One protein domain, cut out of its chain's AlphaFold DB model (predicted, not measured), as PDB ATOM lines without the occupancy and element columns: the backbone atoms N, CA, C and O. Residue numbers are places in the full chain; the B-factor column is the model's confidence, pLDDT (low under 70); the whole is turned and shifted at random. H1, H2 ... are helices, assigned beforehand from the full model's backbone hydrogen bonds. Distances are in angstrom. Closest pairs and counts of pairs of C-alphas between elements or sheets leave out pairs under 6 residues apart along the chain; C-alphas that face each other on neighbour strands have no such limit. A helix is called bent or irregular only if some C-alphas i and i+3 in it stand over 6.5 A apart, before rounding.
ATOM      1  N   ASP A  70     -25.703   6.343  -5.562       93.50
ATOM      2  CA  ASP A  70     -25.549   7.205  -4.380       93.50
ATOM      3  C   ASP A  70     -26.859   7.977  -4.123       93.50
ATOM      4  O   ASP A  70     -27.068   9.080  -4.652       93.50
ATOM      5  N   PRO A  71     -27.798   7.376  -3.370       92.25
ATOM      6  CA  PRO A  71     -29.114   7.961  -3.139       92.25
ATOM      7  C   PRO A  71     -29.062   9.186  -2.217       92.25
ATOM      8  O   PRO A  71     -29.867  10.106  -2.389       92.25
ATOM      9  N   GLN A  72     -28.102   9.245  -1.287       92.88
ATOM     10  CA  GLN A  72     -27.966  10.354  -0.342       92.88
ATOM     11  C   GLN A  72     -27.525  11.632  -1.063       92.88
ATOM     12  O   GLN A  72     -28.212  12.655  -0.984       92.88
ATOM     13  N   ALA A  73     -26.431  11.579  -1.833       94.06
ATOM     14  CA  ALA A  73     -25.951  12.759  -2.550       94.06
ATOM     15  C   ALA A  73     -26.952  13.228  -3.614       94.06
ATOM     16  O   ALA A  73     -27.082  14.429  -3.872       94.06
ATOM     17  N   PHE A  74     -27.679  12.293  -4.235       93.69
ATOM     18  CA  PHE A  74     -28.766  12.622  -5.151       93.69
ATOM     19  C   PHE A  74     -29.884  13.407  -4.449       93.69
ATOM     20  O   PHE A  74     -30.275  14.474  -4.932       93.69
ATOM     21  N   ALA A  75     -30.355  12.926  -3.294       94.44
ATOM     22  CA  ALA A  75     -31.415  13.571  -2.524       94.44
ATOM     23  C   ALA A  75     -31.024  14.989  -2.071       94.44
ATOM     24  O   ALA A  75     -31.811  15.926  -2.217       94.44
ATOM     25  N   GLU A  76     -29.793  15.189  -1.598       93.88
ATOM     26  CA  GLU A  76     -29.300  16.508  -1.184       93.88
ATOM     27  C   GLU A  76     -29.171  17.490  -2.356       93.88
ATOM     28  O   GLU A  76     -29.566  18.657  -2.248       93.88
ATOM     29  N   LYS A  77     -28.659  17.035  -3.507       94.44
ATOM     30  CA  LYS A  77     -28.584  17.854  -4.729       94.44
ATOM     31  C   LYS A  77     -29.976  18.256  -5.211       94.44
ATOM     32  O   LYS A  77     -30.198  19.430  -5.516       94.44
ATOM     33  N   LEU A  78     -30.916  17.310  -5.225       93.19
ATOM     34  CA  LEU A  78     -32.304  17.555  -5.607       93.19
ATOM     35  C   LEU A  78     -32.987  18.532  -4.640       93.19
ATOM     36  O   LEU A  78     -33.646  19.474  -5.076       93.19
ATOM     37  N   PHE A  79     -32.776  18.374  -3.333       94.50
ATOM     38  CA  PHE A  79     -33.315  19.286  -2.326       94.50
ATOM     39  C   PHE A  79     -32.743  20.705  -2.458       94.50
ATOM     40  O   PHE A  79     -33.477  21.694  -2.386       94.50
ATOM     41  N   ASN A  80     -31.442  20.832  -2.723       94.25
ATOM     42  CA  ASN A  80     -30.813  22.124  -2.983       94.25
ATOM     43  C   ASN A  80     -31.352  22.788  -4.256       94.25
ATOM     44  O   ASN A  80     -31.534  24.008  -4.278       94.25
ATOM     45  N   HIS A  81     -31.642  21.999  -5.294       92.44
ATOM     46  CA  HIS A  81     -32.313  22.487  -6.495       92.44
ATOM     47  C   HIS A  81     -33.726  22.991  -6.168       92.44
ATOM     48  O   HIS A  81     -34.036  24.141  -6.464       92.44
ATOM     49  N   LEU A  82     -34.526  22.210  -5.437       92.06
ATOM     50  CA  LEU A  82     -35.885  22.562  -5.003       92.06
ATOM     51  C   LEU A  82     -35.952  23.819  -4.111       92.06
ATOM     52  O   LEU A  82     -36.938  24.565  -4.130       92.06
ATOM     53  N   LYS A  83     -34.919  24.052  -3.294       90.25
ATOM     54  CA  LYS A  83     -34.807  25.239  -2.433       90.25
ATOM     55  C   LYS A  83     -34.490  26.502  -3.237       90.25
ATOM     56  O   LYS A  83     -34.951  27.581  -2.865       90.25
ATOM     57  N   LYS A  84     -33.692  26.376  -4.302       90.56
ATOM     58  CA  LYS A  84     -33.293  27.490  -5.177       90.56
ATOM     59  C   LYS A  84     -34.331  27.783  -6.256       90.56
ATOM     60  O   LYS A  84     -34.501  28.947  -6.618       90.56
ATOM     61  N   SER A  85     -34.997  26.755  -6.775       87.06
ATOM     62  CA  SER A  85     -35.911  26.906  -7.896       87.06
ATOM     63  C   SER A  85     -37.195  27.628  -7.477       87.06
ATOM     64  O   SER A  85     -37.762  27.411  -6.400       87.06
ATOM     65  N   LYS A  86     -37.637  28.550  -8.336       85.06
ATOM     66  CA  LYS A  86     -38.905  29.286  -8.208       85.06
ATOM     67  C   LYS A  86     -39.913  28.767  -9.232       85.06
ATOM     68  O   LYS A  86     -40.646  29.547  -9.834       85.06
ATOM     69  N   ASP A  87     -39.904  27.460  -9.459       86.50
ATOM     70  CA  ASP A  87     -40.756  26.838 -10.465       86.50
ATOM     71  C   ASP A  87     -42.221  26.839 -10.029       86.50
ATOM     72  O   ASP A  87     -42.555  27.009  -8.846       86.50
ATOM     73  N   MET A  88     -43.102  26.600 -11.002       86.38
ATOM     74  CA  MET A  88     -44.521  26.382 -10.750       86.38
ATOM     75  C   MET A  88     -44.718  25.274  -9.710       86.38
ATOM     76  O   MET A  88     -43.979  24.287  -9.669       86.38
ATOM     77  N   LEU A  89     -45.743  25.431  -8.872       86.38
ATOM     78  CA  LEU A  89     -46.020  24.535  -7.746       86.38
ATOM     79  C   LEU A  89     -46.121  23.063  -8.181       86.38
ATOM     80  O   LEU A  89     -45.623  22.198  -7.469       86.38
ATOM     81  N   ASP A  90     -46.682  22.787  -9.358       89.94
ATOM     82  CA  ASP A  90     -46.839  21.428  -9.891       89.94
ATOM     83  C   ASP A  90     -45.489  20.734 -10.143       89.94
ATOM     84  O   ASP A  90     -45.313  19.565  -9.802       89.94
ATOM     85  N   VAL A  91     -44.492  21.468 -10.647       91.94
ATOM     86  CA  VAL A  91     -43.126  20.946 -10.834       91.94
ATOM     87  C   VAL A  91     -42.487  20.656  -9.477       91.94
ATOM     88  O   VAL A  91     -41.875  19.606  -9.275       91.94
ATOM     89  N   ARG A  92     -42.695  21.551  -8.505       90.19
ATOM     90  CA  ARG A  92     -42.197  21.362  -7.137       90.19
ATOM     91  C   ARG A  92     -42.840  20.156  -6.459       90.19
ATOM     92  O   ARG A  92     -42.143  19.430  -5.761       90.19
ATOM     93  N   LEU A  93     -44.131  19.904  -6.688       91.50
ATOM     94  CA  LEU A  93     -44.822  18.710  -6.189       91.50
ATOM     95  C   LEU A  93     -44.205  17.425  -6.740       91.50
ATOM     96  O   LEU A  93     -44.004  16.485  -5.976       91.50
ATOM     97  N   LEU A  94     -43.880  17.386  -8.034       91.19
ATOM     98  CA  LEU A  94     -43.226  16.229  -8.649       91.19
ATOM     99  C   LEU A  94     -41.828  15.992  -8.061       91.19
ATOM    100  O   LEU A  94     -41.491  14.857  -7.727       91.19
ATOM    101  N   MET A  95     -41.045  17.056  -7.862       92.12
ATOM    102  CA  MET A  95     -39.732  16.967  -7.210       92.12
ATOM    103  C   MET A  95     -39.838  16.500  -5.751       92.12
ATOM    104  O   MET A  95     -39.040  15.673  -5.319       92.12
ATOM    105  N   ILE A  96     -40.829  16.993  -4.998       93.06
ATOM    106  CA  ILE A  96     -41.090  16.570  -3.614       93.06
ATOM    107  C   ILE A  96     -41.513  15.100  -3.562       93.06
ATOM    108  O   ILE A  96     -41.017  14.377  -2.708       93.06
ATOM    109  N   ASN A  97     -42.377  14.647  -4.475       92.44
ATOM    110  CA  ASN A  97     -42.801  13.247  -4.572       92.44
ATOM    111  C   ASN A  97     -41.612  12.321  -4.877       92.44
ATOM    112  O   ASN A  97     -41.439  11.279  -4.249       92.44
ATOM    113  N   LEU A  98     -40.737  12.720  -5.806       91.88
ATOM    114  CA  LEU A  98     -39.510  11.973  -6.074       91.88
ATOM    115  C   LEU A  98     -38.614  11.916  -4.830       91.88
ATOM    116  O   LEU A  98     -38.132  10.845  -4.468       91.88
ATOM    117  N   LEU A  99     -38.427  13.049  -4.149       92.75
ATOM    118  CA  LEU A  99     -37.598  13.130  -2.951       92.75
ATOM    119  C   LEU A  99     -38.163  12.272  -1.805       92.75
ATOM    120  O   LEU A  99     -37.408  11.517  -1.198       92.75
ATOM    121  N   SER A 100     -39.475  12.313  -1.546       92.19
ATOM    122  CA  SER A 100     -40.116  11.486  -0.514       92.19
ATOM    123  C   SER A 100     -39.989   9.994  -0.808       92.19
ATOM    124  O   SER A 100     -39.694   9.214   0.094       92.19
ATOM    125  N   ARG A 101     -40.145   9.594  -2.076       90.56
ATOM    126  CA  ARG A 101     -39.954   8.209  -2.530       90.56
ATOM    127  C   ARG A 101     -38.518   7.719  -2.327       90.56
ATOM    128  O   ARG A 101     -38.323   6.589  -1.887       90.56
ATOM    129  N   VAL A 102     -37.525   8.553  -2.632       91.38
ATOM    130  CA  VAL A 102     -36.099   8.226  -2.459       91.38
ATOM    131  C   VAL A 102     -35.739   8.104  -0.976       91.38
ATOM    132  O   VAL A 102     -35.071   7.144  -0.596       91.38
ATOM    133  N   ILE A 103     -36.235   9.021  -0.132       91.44
ATOM    134  CA  ILE A 103     -36.051   8.961   1.326       91.44
ATOM    135  C   ILE A 103     -36.635   7.663   1.890       91.44
ATOM    136  O   ILE A 103     -35.968   6.990   2.669       91.44
ATOM    137  N   ALA A 104     -37.849   7.293   1.475       89.00
ATOM    138  CA  ALA A 104     -38.523   6.091   1.956       89.00
ATOM    139  C   ALA A 104     -37.796   4.801   1.546       89.00
ATOM    140  O   ALA A 104     -37.632   3.897   2.362       89.00
ATOM    141  N   ALA A 105     -37.358   4.716   0.286       88.19
ATOM    142  CA  ALA A 105     -36.745   3.508  -0.264       88.19
ATOM    143  C   ALA A 105     -35.373   3.198   0.348       88.19
ATOM    144  O   ALA A 105     -35.063   2.034   0.585       88.19
ATOM    145  N   HIS A 106     -34.568   4.234   0.600       89.06
ATOM    146  CA  HIS A 106     -33.194   4.097   1.096       89.06
ATOM    147  C   HIS A 106     -33.023   4.511   2.563       89.06
ATOM    148  O   HIS A 106     -31.897   4.546   3.045       89.06
ATOM    149  N   GLN A 107     -34.118   4.828   3.268       87.88
ATOM    150  CA  GLN A 107     -34.120   5.273   4.672       87.88
ATOM    151  C   GLN A 107     -33.121   6.418   4.930       87.88
ATOM    152  O   GLN A 107     -32.284   6.359   5.830       87.88
ATOM    153  N   LEU A 108     -33.182   7.454   4.085       90.56
ATOM    154  CA  LEU A 108     -32.209   8.548   4.082       90.56
ATOM    155  C   LEU A 108     -32.479   9.585   5.170       90.56
ATOM    156  O   LEU A 108     -33.599  10.070   5.343       90.56
ATOM    157  N   VAL A 109     -31.413  10.050   5.812       89.19
ATOM    158  CA  VAL A 109     -31.489  11.069   6.858       89.19
ATOM    159  C   VAL A 109     -31.369  12.467   6.236       89.19
ATOM    160  O   VAL A 109     -30.280  13.017   6.101       89.19
ATOM    161  N   LEU A 110     -32.502  13.059   5.840       90.38
ATOM    162  CA  LEU A 110     -32.571  14.416   5.274       90.38
ATOM    163  C   LEU A 110     -33.422  15.350   6.150       90.38
ATOM    164  O   LEU A 110     -34.534  15.729   5.795       90.38
ATOM    165  N   PHE A 111     -32.908  15.758   7.309       90.62
ATOM    166  CA  PHE A 111     -33.652  16.599   8.262       90.62
ATOM    167  C   PHE A 111     -34.156  17.953   7.720       90.62
ATOM    168  O   PHE A 111     -35.300  18.316   8.012       90.62
ATOM    169  N   PRO A 112     -33.391  18.703   6.893       91.50
ATOM    170  CA  PRO A 112     -33.849  19.990   6.361       91.50
ATOM    171  C   PRO A 112     -35.119  19.899   5.504       91.50
ATOM    172  O   PRO A 112     -35.826  20.900   5.351       91.50
ATOM    173  N   PHE A 113     -35.423  18.716   4.962       91.69
ATOM    174  CA  PHE A 113     -36.635  18.465   4.189       91.69
ATOM    175  C   PHE A 113     -37.901  18.700   5.018       91.69
ATOM    176  O   PHE A 113     -38.789  19.427   4.573       91.69
ATOM    177  N   TYR A 114     -37.967  18.185   6.247       90.62
ATOM    178  CA  TYR A 114     -39.155  18.307   7.102       90.62
ATOM    179  C   TYR A 114     -39.453  19.759   7.475       90.62
ATOM    180  O   TYR A 114     -40.582  20.218   7.325       90.62
ATOM    181  N   SER A 115     -38.421  20.525   7.843       89.81
ATOM    182  CA  SER A 115     -38.552  21.965   8.105       89.81
ATOM    183  C   SER A 115     -39.028  22.741   6.869       89.81
ATOM    184  O   SER A 115     -39.812  23.688   6.966       89.81
ATOM    185  N   PHE A 116     -38.590  22.331   5.677       90.50
ATOM    186  CA  PHE A 116     -39.048  22.922   4.427       90.50
ATOM    187  C   PHE A 116     -40.519  22.599   4.134       90.50
ATOM    188  O   PHE A 116     -41.246  23.499   3.708       90.50
ATOM    189  N   MET A 117     -40.976  21.373   4.413       89.12
ATOM    190  CA  MET A 117     -42.364  20.953   4.189       89.12
ATOM    191  C   MET A 117     -43.365  21.768   5.010       89.12
ATOM    192  O   MET A 117     -44.391  22.165   4.461       89.12
ATOM    193  N   VAL A 118     -43.036  22.127   6.259       88.12
ATOM    194  CA  VAL A 118     -43.884  22.976   7.126       88.12
ATOM    195  C   VAL A 118     -44.368  24.237   6.400       88.12
ATOM    196  O   VAL A 118     -45.532  24.604   6.505       88.12
ATOM    197  N   LYS A 119     -43.532  24.866   5.564       86.25
ATOM    198  CA  LYS A 119     -43.910  26.085   4.819       86.25
ATOM    199  C   LYS A 119     -45.073  25.877   3.843       86.25
ATOM    200  O   LYS A 119     -45.775  26.842   3.537       86.25
ATOM    201  N   PHE A 120     -45.249  24.658   3.338       85.62
ATOM    202  CA  PHE A 120     -46.261  24.299   2.342       85.62
ATOM    203  C   PHE A 120     -47.501  23.634   2.953       85.62
ATOM    204  O   PHE A 120     -48.511  23.503   2.263       85.62
ATOM    205  N   LEU A 121     -47.456  23.258   4.232       85.62
ATOM    206  CA  LEU A 121     -48.523  22.550   4.947       85.62
ATOM    207  C   LEU A 121     -49.584  23.497   5.537       85.62
ATOM    208  O   LEU A 121     -50.027  23.321   6.663       85.62
ATOM    209  N   LYS A 122     -50.016  24.501   4.766       82.88
ATOM    210  CA  LYS A 122     -51.077  25.437   5.174       82.88
ATOM    211  C   LYS A 122     -52.401  25.078   4.513       82.88
ATOM    212  O   LYS A 122     -52.417  24.848   3.310       82.88
ATOM    213  N   ALA A 123     -53.518  25.130   5.240       79.75
ATOM    214  CA  ALA A 123     -54.828  24.696   4.737       79.75
ATOM    215  C   ALA A 123     -55.304  25.403   3.448       79.75
ATOM    216  O   ALA A 123     -56.020  24.808   2.646       79.75
ATOM    217  N   TYR A 124     -54.895  26.657   3.219       81.31
ATOM    218  CA  TYR A 124     -55.270  27.416   2.018       81.31
ATOM    219  C   TYR A 124     -54.486  27.020   0.759       81.31
ATOM    220  O   TYR A 124     -54.836  27.440  -0.346       81.31
ATOM    221  N   GLN A 125     -53.382  26.291   0.911       84.19
ATOM    222  CA  GLN A 125     -52.471  26.023  -0.190       84.19
ATOM    223  C   GLN A 125     -53.086  25.006  -1.170       84.19
ATOM    224  O   GLN A 125     -53.840  24.104  -0.801       84.19
ATOM    225  N   ARG A 126     -52.774  25.143  -2.462       85.25
ATOM    226  CA  ARG A 126     -53.232  24.189  -3.483       85.25
ATOM    227  C   ARG A 126     -52.524  22.840  -3.306       85.25
ATOM    228  O   ARG A 126     -51.318  22.802  -3.080       85.25
ATOM    229  N   SER A 127     -53.269  21.741  -3.447       86.38
ATOM    230  CA  SER A 127     -52.751  20.360  -3.393       86.38
ATOM    231  C   SER A 127     -52.092  19.957  -2.061       86.38
ATOM    232  O   SER A 127     -51.230  19.078  -2.030       86.38
ATOM    233  N   VAL A 128     -52.527  20.543  -0.939       87.50
ATOM    234  CA  VAL A 128     -52.017  20.226   0.414       87.50
ATOM    235  C   VAL A 128     -52.144  18.746   0.759       87.50
ATOM    236  O   VAL A 128     -51.234  18.180   1.352       87.50
ATOM    237  N   THR A 129     -53.217  18.083   0.325       88.06
ATOM    238  CA  THR A 129     -53.413  16.645   0.559       88.06
ATOM    239  C   THR A 129     -52.260  15.807   0.007       88.06
ATOM    240  O   THR A 129     -51.809  14.871   0.661       88.06
ATOM    241  N   GLN A 130     -51.747  16.165  -1.174       90.44
ATOM    242  CA  GLN A 130     -50.611  15.472  -1.782       90.44
ATOM    243  C   GLN A 130     -49.317  15.771  -1.022       90.44
ATOM    244  O   GLN A 130     -48.542  14.860  -0.758       90.44
ATOM    245  N   LEU A 131     -49.111  17.021  -0.598       90.94
ATOM    246  CA  LEU A 131     -47.950  17.410   0.213       90.94
ATOM    247  C   LEU A 131     -47.905  16.669   1.554       90.94
ATOM    248  O   LEU A 131     -46.837  16.208   1.953       90.94
ATOM    249  N   ILE A 132     -49.049  16.514   2.226       88.81
ATOM    250  CA  ILE A 132     -49.155  15.726   3.461       88.81
ATOM    251  C   ILE A 132     -48.806  14.263   3.178       88.81
ATOM    252  O   ILE A 132     -47.996  13.686   3.900       88.81
ATOM    253  N   ALA A 133     -49.352  13.681   2.106       89.50
ATOM    254  CA  ALA A 133     -49.061  12.300   1.724       89.50
ATOM    255  C   ALA A 133     -47.564  12.075   1.439       89.50
ATOM    256  O   ALA A 133     -46.984  11.117   1.941       89.50
ATOM    257  N   TYR A 134     -46.913  12.986   0.709       91.75
ATOM    258  CA  TYR A 134     -45.472  12.907   0.439       91.75
ATOM    259  C   TYR A 134     -44.632  13.106   1.704       91.75
ATOM    260  O   TYR A 134     -43.618  12.438   1.884       91.75
ATOM    261  N   THR A 135     -45.065  13.982   2.615       89.50
ATOM    262  CA  THR A 135     -44.383  14.161   3.906       89.50
ATOM    263  C   THR A 135     -44.448  12.878   4.728       89.50
ATOM    264  O   THR A 135     -43.419  12.421   5.212       89.50
ATOM    265  N   ALA A 136     -45.631  12.263   4.829       89.19
ATOM    266  CA  ALA A 136     -45.826  11.000   5.536       89.19
ATOM    267  C   ALA A 136     -45.013   9.858   4.911       89.19
ATOM    268  O   ALA A 136     -44.442   9.052   5.634       89.19
ATOM    269  N   GLN A 137     -44.905   9.823   3.580       88.19
ATOM    270  CA  GLN A 137     -44.090   8.837   2.875       88.19
ATOM    271  C   GLN A 137     -42.595   8.952   3.211       88.19
ATOM    272  O   GLN A 137     -41.923   7.933   3.305       88.19
ATOM    273  N   GLY A 138     -42.066  10.169   3.384       86.06
ATOM    274  CA  GLY A 138     -40.656  10.374   3.740       86.06
ATOM    275  C   GLY A 138     -40.318   9.986   5.188       86.06
ATOM    276  O   GLY A 138     -39.161   9.691   5.496       86.06
ATOM    277  N   VAL A 139     -41.313   9.956   6.079       88.25
ATOM    278  CA  VAL A 139     -41.109   9.596   7.485       88.25
ATOM    279  C   VAL A 139     -40.811   8.100   7.608       88.25
ATOM    280  O   VAL A 139     -41.596   7.250   7.201       88.25
ATOM    281  N   HIS A 140     -39.671   7.779   8.213       84.88
ATOM    282  CA  HIS A 140     -39.214   6.425   8.498       84.88
ATOM    283  C   HIS A 140     -38.631   6.358   9.915       84.88
ATOM    284  O   HIS A 140     -38.363   7.375  10.555       84.88
ATOM    285  N   ARG A 141     -38.424   5.134  10.402       81.31
ATOM    286  CA  ARG A 141     -38.088   4.823  11.796       81.31
ATOM    287  C   ARG A 141     -36.800   5.476  12.331       81.31
ATOM    288  O   ARG A 141     -36.684   5.654  13.537       81.31
ATOM    289  N   LEU A 142     -35.844   5.808  11.463       85.12
ATOM    290  CA  LEU A 142     -34.541   6.369  11.856       85.12
ATOM    291  C   LEU A 142     -34.576   7.884  12.115       85.12
ATOM    292  O   LEU A 142     -33.578   8.450  12.554       85.12
ATOM    293  N   ILE A 143     -35.698   8.560  11.848       84.19
ATOM    294  CA  ILE A 143     -35.812  10.003  12.075       84.19
ATOM    295  C   ILE A 143     -36.203  10.261  13.531       84.19
ATOM    296  O   ILE A 143     -37.231   9.739  13.969       84.19
ATOM    297  N   PRO A 144     -35.452  11.101  14.264       84.88
ATOM    298  CA  PRO A 144     -35.808  11.486  15.621       84.88
ATOM    299  C   PRO A 144     -37.205  12.123  15.696       84.88
ATOM    300  O   PRO A 144     -37.547  12.951  14.840       84.88
ATOM    301  N   PRO A 145     -37.996  11.804  16.734       80.38
ATOM    302  CA  PRO A 145     -39.350  12.336  16.889       80.38
ATOM    303  C   PRO A 145     -39.372  13.869  16.976       80.38
ATOM    304  O   PRO A 145     -40.265  14.490  16.402       80.38
ATOM    305  N   GLU A 146     -38.337  14.488  17.554       85.00
ATOM    306  CA  GLU A 146     -38.203  15.946  17.716       85.00
ATOM    307  C   GLU A 146     -38.336  16.734  16.403       85.00
ATOM    308  O   GLU A 146     -38.793  17.876  16.389       85.00
ATOM    309  N   ILE A 147     -37.946  16.133  15.275       86.19
ATOM    310  CA  ILE A 147     -37.962  16.790  13.960       86.19
ATOM    311  C   ILE A 147     -39.343  16.684  13.307       86.19
ATOM    312  O   ILE A 147     -39.745  17.562  12.540       86.19
ATOM    313  N   ILE A 148     -40.084  15.620  13.612       84.00
ATOM    314  CA  ILE A 148     -41.409  15.347  13.045       84.00
ATOM    315  C   ILE A 148     -42.491  16.040  13.879       84.00
ATOM    316  O   ILE A 148     -43.474  16.532  13.326       84.00
ATOM    317  N   GLU A 149     -42.292  16.154  15.192       82.06
ATOM    318  CA  GLU A 149     -43.166  16.890  16.105       82.06
ATOM    319  C   GLU A 149     -43.623  18.260  15.583       82.06
ATOM    320  O   GLU A 149     -44.832  18.476  15.542       82.06
ATOM    321  N   PRO A 150     -42.750  19.188  15.137       82.81
ATOM    322  CA  PRO A 150     -43.184  20.484  14.615       82.81
ATOM    323  C   PRO A 150     -44.017  20.366  13.331       82.81
ATOM    324  O   PRO A 150     -44.866  21.215  13.074       82.81
ATOM    325  N   VAL A 151     -43.813  19.318  12.528       84.06
ATOM    326  CA  VAL A 151     -44.615  19.056  11.324       84.06
ATOM    327  C   VAL A 151     -46.024  18.616  11.712       84.06
ATOM    328  O   VAL A 151     -47.001  19.141  11.181       84.06
ATOM    329  N   ILE A 152     -46.134  17.686  12.664       80.69
ATOM    330  CA  ILE A 152     -47.423  17.207  13.175       80.69
ATOM    331  C   ILE A 152     -48.148  18.331  13.914       80.69
ATOM    332  O   ILE A 152     -49.333  18.541  13.656       80.69
ATOM    333  N   LYS A 153     -47.426  19.094  14.755       75.38
ATOM    334  CA  LYS A 153     -47.913  20.337  15.366       75.38
ATOM    335  C   LYS A 153     -48.522  21.204  14.299       75.38
ATOM    336  O   LYS A 153     -49.700  21.463  14.396       75.38
ATOM    337  N   HIS A 154     -47.788  21.555  13.247       77.50
ATOM    338  CA  HIS A 154     -48.298  22.480  12.244       77.50
ATOM    339  C   HIS A 154     -49.560  21.979  11.520       77.50
ATOM    340  O   HIS A 154     -50.447  22.773  11.228       77.50
ATOM    341  N   ILE A 155     -49.674  20.667  11.274       77.31
ATOM    342  CA  ILE A 155     -50.879  20.057  10.685       77.31
ATOM    343  C   ILE A 155     -52.067  20.098  11.667       77.31
ATOM    344  O   ILE A 155     -53.208  20.272  11.241       77.31
ATOM    345  N   ALA A 156     -51.818  19.941  12.969       67.25
ATOM    346  CA  ALA A 156     -52.836  20.000  14.020       67.25
ATOM    347  C   ALA A 156     -53.151  21.441  14.499       67.25
ATOM    348  O   ALA A 156     -54.271  21.729  14.922       67.25
ATOM    349  N   GLU A 157     -52.186  22.358  14.404       57.41
ATOM    350  CA  GLU A 157     -52.140  23.686  15.040       57.41
ATOM    351  C   GLU A 157     -53.012  24.748  14.373       57.41
ATOM    352  O   GLU A 157     -53.056  25.873  14.865       57.41
ATOM    353  N   ASP A 158     -53.834  24.403  13.379       53.94
ATOM    354  CA  ASP A 158     -55.009  25.238  13.099       53.94
ATOM    355  C   ASP A 158     -55.989  25.248  14.303       53.94
ATOM    356  O   ASP A 158     -56.832  26.146  14.379       53.94
ATOM    357  N   ARG A 159     -55.846  24.335  15.294       40.47
ATOM    358  CA  ARG A 159     -56.383  24.460  16.671       40.47
ATOM    359  C   ARG A 159     -55.570  23.690  17.737       40.47
ATOM    360  O   ARG A 159     -55.991  22.610  18.139       40.47
ATOM    361  N   GLN A 160     -54.553  24.350  18.306       34.66
ATOM    362  CA  GLN A 160     -53.925  24.102  19.630       34.66
ATOM    363  C   GLN A 160     -52.516  23.457  19.616       34.66
ATOM    364  O   GLN A 160     -52.291  22.508  18.866       34.66
ATOM    365  N   PRO A 161     -51.561  23.938  20.450       40.03
ATOM    366  CA  PRO A 161     -50.144  23.628  20.293       40.03
ATOM    367  C   PRO A 161     -49.627  22.637  21.351       40.03
ATOM    368  O   PRO A 161     -49.233  23.072  22.427       40.03
ATOM    369  N   LEU A 162     -49.607  21.318  21.074       48.84
ATOM    370  CA  LEU A 162     -48.730  20.331  21.761       48.84
ATOM    371  C   LEU A 162     -48.617  18.955  21.023       48.84
ATOM    372  O   LEU A 162     -49.010  17.902  21.509       48.84
ATOM    373  N   ALA A 163     -48.046  18.995  19.816       48.66
ATOM    374  CA  ALA A 163     -47.377  17.942  19.008       48.66
ATOM    375  C   ALA A 163     -47.988  16.566  18.791       48.66
ATOM    376  O   ALA A 163     -48.442  16.318  17.687       48.66
ATOM    377  N   MET A 164     -47.850  15.635  19.727       58.75
ATOM    378  CA  MET A 164     -48.436  14.293  19.709       58.75
ATOM    379  C   MET A 164     -48.080  13.608  21.028       58.75
ATOM    380  O   MET A 164     -47.450  12.558  21.062       58.75
ATOM    381  N   ASN A 165     -48.456  14.245  22.130       63.84
ATOM    382  CA  ASN A 165     -48.385  13.612  23.441       63.84
ATOM    383  C   ASN A 165     -49.611  12.711  23.636       63.84
ATOM    384  O   ASN A 165     -50.549  12.757  22.831       63.84
ATOM    385  N   GLU A 166     -49.616  11.912  24.707       68.19
ATOM    386  CA  GLU A 166     -50.771  11.099  25.114       68.19
ATOM    387  C   GLU A 166     -52.084  11.892  24.967       68.19
ATOM    388  O   GLU A 166     -53.016  11.427  24.312       68.19
ATOM    389  N   ASP A 167     -52.094  13.146  25.419       75.50
ATOM    390  CA  ASP A 167     -53.239  14.058  25.362       75.50
ATOM    391  C   ASP A 167     -53.764  14.334  23.942       75.50
ATOM    392  O   ASP A 167     -54.971  14.279  23.706       75.50
ATOM    393  N   LEU A 168     -52.887  14.567  22.957       76.94
ATOM    394  CA  LEU A 168     -53.328  14.807  21.577       76.94
ATOM    395  C   LEU A 168     -53.892  13.526  20.951       76.94
ATOM    396  O   LEU A 168     -54.888  13.577  20.229       76.94
ATOM    397  N   LEU A 169     -53.281  12.367  21.232       80.81
ATOM    398  CA  LEU A 169     -53.808  11.082  20.767       80.81
ATOM    399  C   LEU A 169     -55.209  10.829  21.344       80.81
ATOM    400  O   LEU A 169     -56.098  10.364  20.626       80.81
ATOM    401  N   HIS A 170     -55.418  11.176  22.613       84.81
ATOM    402  CA  HIS A 170     -56.709  11.089  23.284       84.81
ATOM    403  C   HIS A 170     -57.748  12.028  22.649       84.81
ATOM    404  O   HIS A 170     -58.851  11.579  22.315       84.81
ATOM    405  N   ASP A 171     -57.390  13.289  22.397       85.75
ATOM    406  CA  ASP A 171     -58.258  14.270  21.735       85.75
ATOM    407  C   ASP A 171     -58.649  13.827  20.316       85.75
ATOM    408  O   ASP A 171     -59.818  13.906  19.923       85.75
ATOM    409  N   LEU A 172     -57.705  13.276  19.548       84.31
ATOM    410  CA  LEU A 172     -57.977  12.725  18.219       84.31
ATOM    411  C   LEU A 172     -58.852  11.461  18.288       84.31
ATOM    412  O   LEU A 172     -59.765  11.288  17.471       84.31
ATOM    413  N   ALA A 173     -58.652  10.603  19.292       85.56
ATOM    414  CA  ALA A 173     -59.474   9.416  19.522       85.56
ATOM    415  C   ALA A 173     -60.933   9.764  19.885       85.56
ATOM    416  O   ALA A 173     -61.858   9.020  19.531       85.56
ATOM    417  N   MET A 174     -61.198  10.926  20.500       86.38
ATOM    418  CA  MET A 174     -62.571  11.376  20.774       86.38
ATOM    419  C   MET A 174     -63.424  11.500  19.501       86.38
ATOM    420  O   MET A 174     -64.645  11.276  19.542       86.38
ATOM    421  N   TYR A 175     -62.805  11.772  18.348       89.19
ATOM    422  CA  TYR A 175     -63.517  11.925  17.080       89.19
ATOM    423  C   TYR A 175     -64.128  10.621  16.533       89.19
ATOM    424  O   TYR A 175     -64.934  10.670  15.603       89.19
ATOM    425  N   VAL A 176     -63.903   9.454  17.149       86.88
ATOM    426  CA  VAL A 176     -64.599   8.196  16.788       86.88
ATOM    427  C   VAL A 176     -66.125   8.319  16.877       86.88
ATOM    428  O   VAL A 176     -66.862   7.680  16.118       86.88
ATOM    429  N   LYS A 177     -66.621   9.135  17.814       86.81
ATOM    430  CA  LYS A 177     -68.060   9.372  18.016       86.81
ATOM    431  C   LYS A 177     -68.591  10.581  17.243       86.81
ATOM    432  O   LYS A 177     -69.781  10.892  17.355       86.81
ATOM    433  N   TYR A 178     -67.744  11.265  16.478       88.50
ATOM    434  CA  TYR A 178     -68.094  12.507  15.801       88.50
ATOM    435  C   TYR A 178     -69.138  12.275  14.709       88.50
ATOM    436  O   TYR A 178     -68.870  11.632  13.706       88.50
ATOM    437  N   ARG A 179     -70.370  12.756  14.891       82.31
ATOM    438  CA  ARG A 179     -71.498  12.361  14.024       82.31
ATOM    439  C   ARG A 179     -71.591  13.099  12.689       82.31
ATOM    440  O   ARG A 179     -72.398  12.678  11.867       82.31
ATOM    441  N   ARG A 180     -70.859  14.203  12.505       87.31
ATOM    442  CA  ARG A 180     -71.025  15.064  11.324       87.31
ATOM    443  C   ARG A 180     -70.364  14.454  10.088       87.31
ATOM    444  O   ARG A 180     -71.018  14.397   9.057       87.31
ATOM    445  N   ASP A 181     -69.153  13.912  10.237       90.69
ATOM    446  CA  ASP A 181     -68.364  13.392   9.116       90.69
ATOM    447  C   ASP A 181     -67.863  11.971   9.383       90.69
ATOM    448  O   ASP A 181     -67.116  11.714  10.329       90.69
ATOM    449  N   THR A 182     -68.254  11.034   8.519       88.38
ATOM    450  CA  THR A 182     -67.819   9.631   8.591       88.38
ATOM    451  C   THR A 182     -66.339   9.471   8.265       88.38
ATOM    452  O   THR A 182     -65.695   8.612   8.860       88.38
ATOM    453  N   GLY A 183     -65.785  10.318   7.389       89.50
ATOM    454  CA  GLY A 183     -64.358  10.320   7.052       89.50
ATOM    455  C   GLY A 183     -63.477  10.582   8.274       89.50
ATOM    456  O   GLY A 183     -62.558   9.816   8.547       89.50
ATOM    457  N   VAL A 184     -63.838  11.583   9.083       88.31
ATOM    458  CA  VAL A 184     -63.135  11.901  10.338       88.31
ATOM    459  C   VAL A 184     -63.238  10.737  11.328       88.31
ATOM    460  O   VAL A 184     -62.246  10.355  11.946       88.31
ATOM    461  N   GLN A 185     -64.409  10.097  11.433       90.12
ATOM    462  CA  GLN A 185     -64.537   8.920  12.291       90.12
ATOM    463  C   GLN A 185     -63.704   7.722  11.808       90.12
ATOM    464  O   GLN A 185     -63.247   6.935  12.635       90.12
ATOM    465  N   MET A 186     -63.579   7.513  10.492       88.06
ATOM    466  CA  MET A 186     -62.758   6.432   9.932       88.06
ATOM    467  C   MET A 186     -61.276   6.698  10.185       88.06
ATOM    468  O   MET A 186     -60.579   5.789  10.625       88.06
ATOM    469  N   ALA A 187     -60.824   7.943  10.013       86.75
ATOM    470  CA  ALA A 187     -59.457   8.352  10.327       86.75
ATOM    471  C   ALA A 187     -59.123   8.126  11.814       86.75
ATOM    472  O   ALA A 187     -58.127   7.478  12.128       86.75
ATOM    473  N   ALA A 188     -60.003   8.550  12.728       89.62
ATOM    474  CA  ALA A 188     -59.822   8.328  14.166       89.62
ATOM    475  C   ALA A 188     -59.801   6.830  14.536       89.62
ATOM    476  O   ALA A 188     -59.001   6.396  15.363       89.62
ATOM    477  N   ARG A 189     -60.648   6.006  13.899       88.62
ATOM    478  CA  ARG A 189     -60.621   4.542  14.083       88.62
ATOM    479  C   ARG A 189     -59.333   3.910  13.554       88.62
ATOM    480  O   ARG A 189     -58.830   2.991  14.192       88.62
ATOM    481  N   GLY A 190     -58.814   4.394  12.425       85.38
ATOM    482  CA  GLY A 190     -57.535   3.958  11.863       85.38
ATOM    483  C   GLY A 190     -56.369   4.255  12.804       85.38
ATOM    484  O   GLY A 190     -55.575   3.362  13.086       85.38
ATOM    485  N   LEU A 191     -56.336   5.461  13.380       84.56
ATOM    486  CA  LEU A 191     -55.332   5.855  14.372       84.56
ATOM    487  C   LEU A 191     -55.366   4.944  15.610       84.56
ATOM    488  O   LEU A 191     -54.335   4.432  16.034       84.56
ATOM    489  N   ILE A 192     -56.558   4.666  16.146       85.38
ATOM    490  CA  ILE A 192     -56.723   3.725  17.264       85.38
ATOM    491  C   ILE A 192     -56.209   2.333  16.897       85.38
ATOM    492  O   ILE A 192     -55.564   1.688  17.716       85.38
ATOM    493  N   HIS A 193     -56.496   1.842  15.691       84.88
ATOM    494  CA  HIS A 193     -56.038   0.520  15.276       84.88
ATOM    495  C   HIS A 193     -54.512   0.434  15.165       84.88
ATOM    496  O   HIS A 193     -53.949  -0.567  15.596       84.88
ATOM    497  N   LEU A 194     -53.858   1.490  14.677       80.12
ATOM    498  CA  LEU A 194     -52.399   1.579  14.634       80.12
ATOM    499  C   LEU A 194     -51.794   1.510  16.043       80.12
ATOM    500  O   LEU A 194     -50.978   0.638  16.324       80.12
ATOM    501  N   TYR A 195     -52.250   2.367  16.962       78.50
ATOM    502  CA  TYR A 195     -51.719   2.408  18.330       78.50
ATOM    503  C   TYR A 195     -52.073   1.173  19.162       78.50
ATOM    504  O   TYR A 195     -51.379   0.850  20.115       78.50
ATOM    505  N   ARG A 196     -53.112   0.426  18.785       83.12
ATOM    506  CA  ARG A 196     -53.395  -0.896  19.358       83.12
ATOM    507  C   ARG A 196     -52.297  -1.926  19.072       83.12
ATOM    508  O   ARG A 196     -52.141  -2.836  19.881       83.12
ATOM    509  N   VAL A 197     -51.621  -1.805  17.930       75.38
ATOM    510  CA  VAL A 197     -50.561  -2.716  17.475       75.38
ATOM    511  C   VAL A 197     -49.188  -2.204  17.902       75.38
ATOM    512  O   VAL A 197     -48.413  -2.970  18.455       75.38
ATOM    513  N   GLU A 198     -48.908  -0.917  17.685       69.94
ATOM    514  CA  GLU A 198     -47.584  -0.337  17.945       69.94
ATOM    515  C   GLU A 198     -47.335  -0.066  19.433       69.94
ATOM    516  O   GLU A 198     -46.308  -0.474  19.957       69.94
ATOM    517  N   ASN A 199     -48.258   0.624  20.118       72.12
ATOM    518  CA  ASN A 199     -48.071   1.083  21.500       72.12
ATOM    519  C   ASN A 199     -49.421   1.253  22.231       72.12
ATOM    520  O   ASN A 199     -49.951   2.368  22.322       72.12
ATOM    521  N   PRO A 200     -50.002   0.172  22.791       77.44
ATOM    522  CA  PRO A 200     -51.341   0.211  23.385       77.44
ATOM    523  C   PRO A 200     -51.415   0.995  24.702       77.44
ATOM    524  O   PRO A 200     -52.502   1.391  25.125       77.44
ATOM    525  N   HIS A 201     -50.283   1.241  25.363       78.00
ATOM    526  CA  HIS A 201     -50.230   1.978  26.627       78.00
ATOM    527  C   HIS A 201     -50.601   3.458  26.484       78.00
ATOM    528  O   HIS A 201     -51.258   3.985  27.379       78.00
ATOM    529  N   LEU A 202     -50.281   4.078  25.343       78.62
ATOM    530  CA  LEU A 202     -50.579   5.487  25.055       78.62
ATOM    531  C   LEU A 202     -52.074   5.744  24.798       78.62
ATOM    532  O   LEU A 202     -52.516   6.879  24.670       78.62
ATOM    533  N   LEU A 203     -52.869   4.680  24.683       83.12
ATOM    534  CA  LEU A 203     -54.297   4.752  24.427       83.12
ATOM    535  C   LEU A 203     -55.093   4.610  25.735       83.12
ATOM    536  O   LEU A 203     -54.703   3.854  26.627       83.12
TER     537      LEU A 203
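What this domain is: This is residues 70 to 203 of the 482 residues of the protein "Protein SDA1" of Reticulomyxa filosa (UniProt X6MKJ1). Five helices, H1 to H5, fold back and forth side by side in a staggered double row, with H1, H3 and H5 in one row and H2 and H4 in the other. Beyond a gap, the hairpin of H6 and H7 makes a small separate lobe at the far end of the long axis, joined to the rest through residues 160 to 165. The printed part has 134 residues with seven named helices, H1 to H7 in chain order, and no named strand, so the class is all helix. The whole is compact, with a radius of gyration of the C-alphas of 16.3 A, and spans 45 by 31 by 23 A.

Where its parts are: Begin with the longest helix, H2, residues 89 to 106: find C-alpha 89 at (-46.020, 24.535, -7.746), and from there it runs 25.7 A to C-alpha 106. Before it comes H1, residues 71 to 84, which starts at C-alpha 71, (-29.114, 7.961, -3.139), and is 20.1 A long. After it follow H3, residues 111 to 118, and H4, residues 128 to 138. H5, residues 145 to 159, is 20.9 A long and irregular: C-alphas 155 and 158 are 7.1 A apart. H6, residues 166 to 177, is neither bent nor irregular, but only just: C-alphas 174 and 177 are 6.5 A apart. H7, residues 182 to 198, runs 24.4 A to C-alpha 198 at (-47.584, -0.337, 17.945).

How they stand to each other: Look first at H2, which touches H4 at a shallow tilt of 22 degrees, the same way; their closest C-alphas, of Ser 100 and Gly 138, are 4.4 A apart. H1 and H2 form a hairpin at a shallow tilt of 21 degrees, opposite ways, closest at the C-alphas of Ala 75 and Leu 99, 6.2 A. The hairpin H3 and H4 only just touch, with 3 pairs of C-alphas within 8 A, the closest being Met 117 and Thr 135 at 7.1 A. H3 also touches H5, the same way at a shallow tilt of 3 degrees, with C-alphas 118 and 151 closest at 5.8 A. H4 and H5 are near each other. Farther out, H6 touches H7 with residues 172 to 177 alone; this hairpin has a steep tilt of 45 degrees, and the C-alphas of Val 176 and Gln 185 are closest at 4.6 A. H5 is apart from both H6 and H7. Every O i to N i+4 pair is within hydrogen-bond range in H1, H2 and H4, against 3 of 4 in H3, 7 of 11 in H5, 5 of 8 in H6 and 12 of 13 in H7.

The domain as a whole: The two C-alphas farthest apart, those of Asp 70 and Arg 179, are 49.8 A apart. The printed part has no cut, and no link is long. Mean pLDDT of the printed part is 84.2; look for values under 70 at residue 198 and at residues 156 to 166, of which 156 to 159 belong to H5 and 166 to H6.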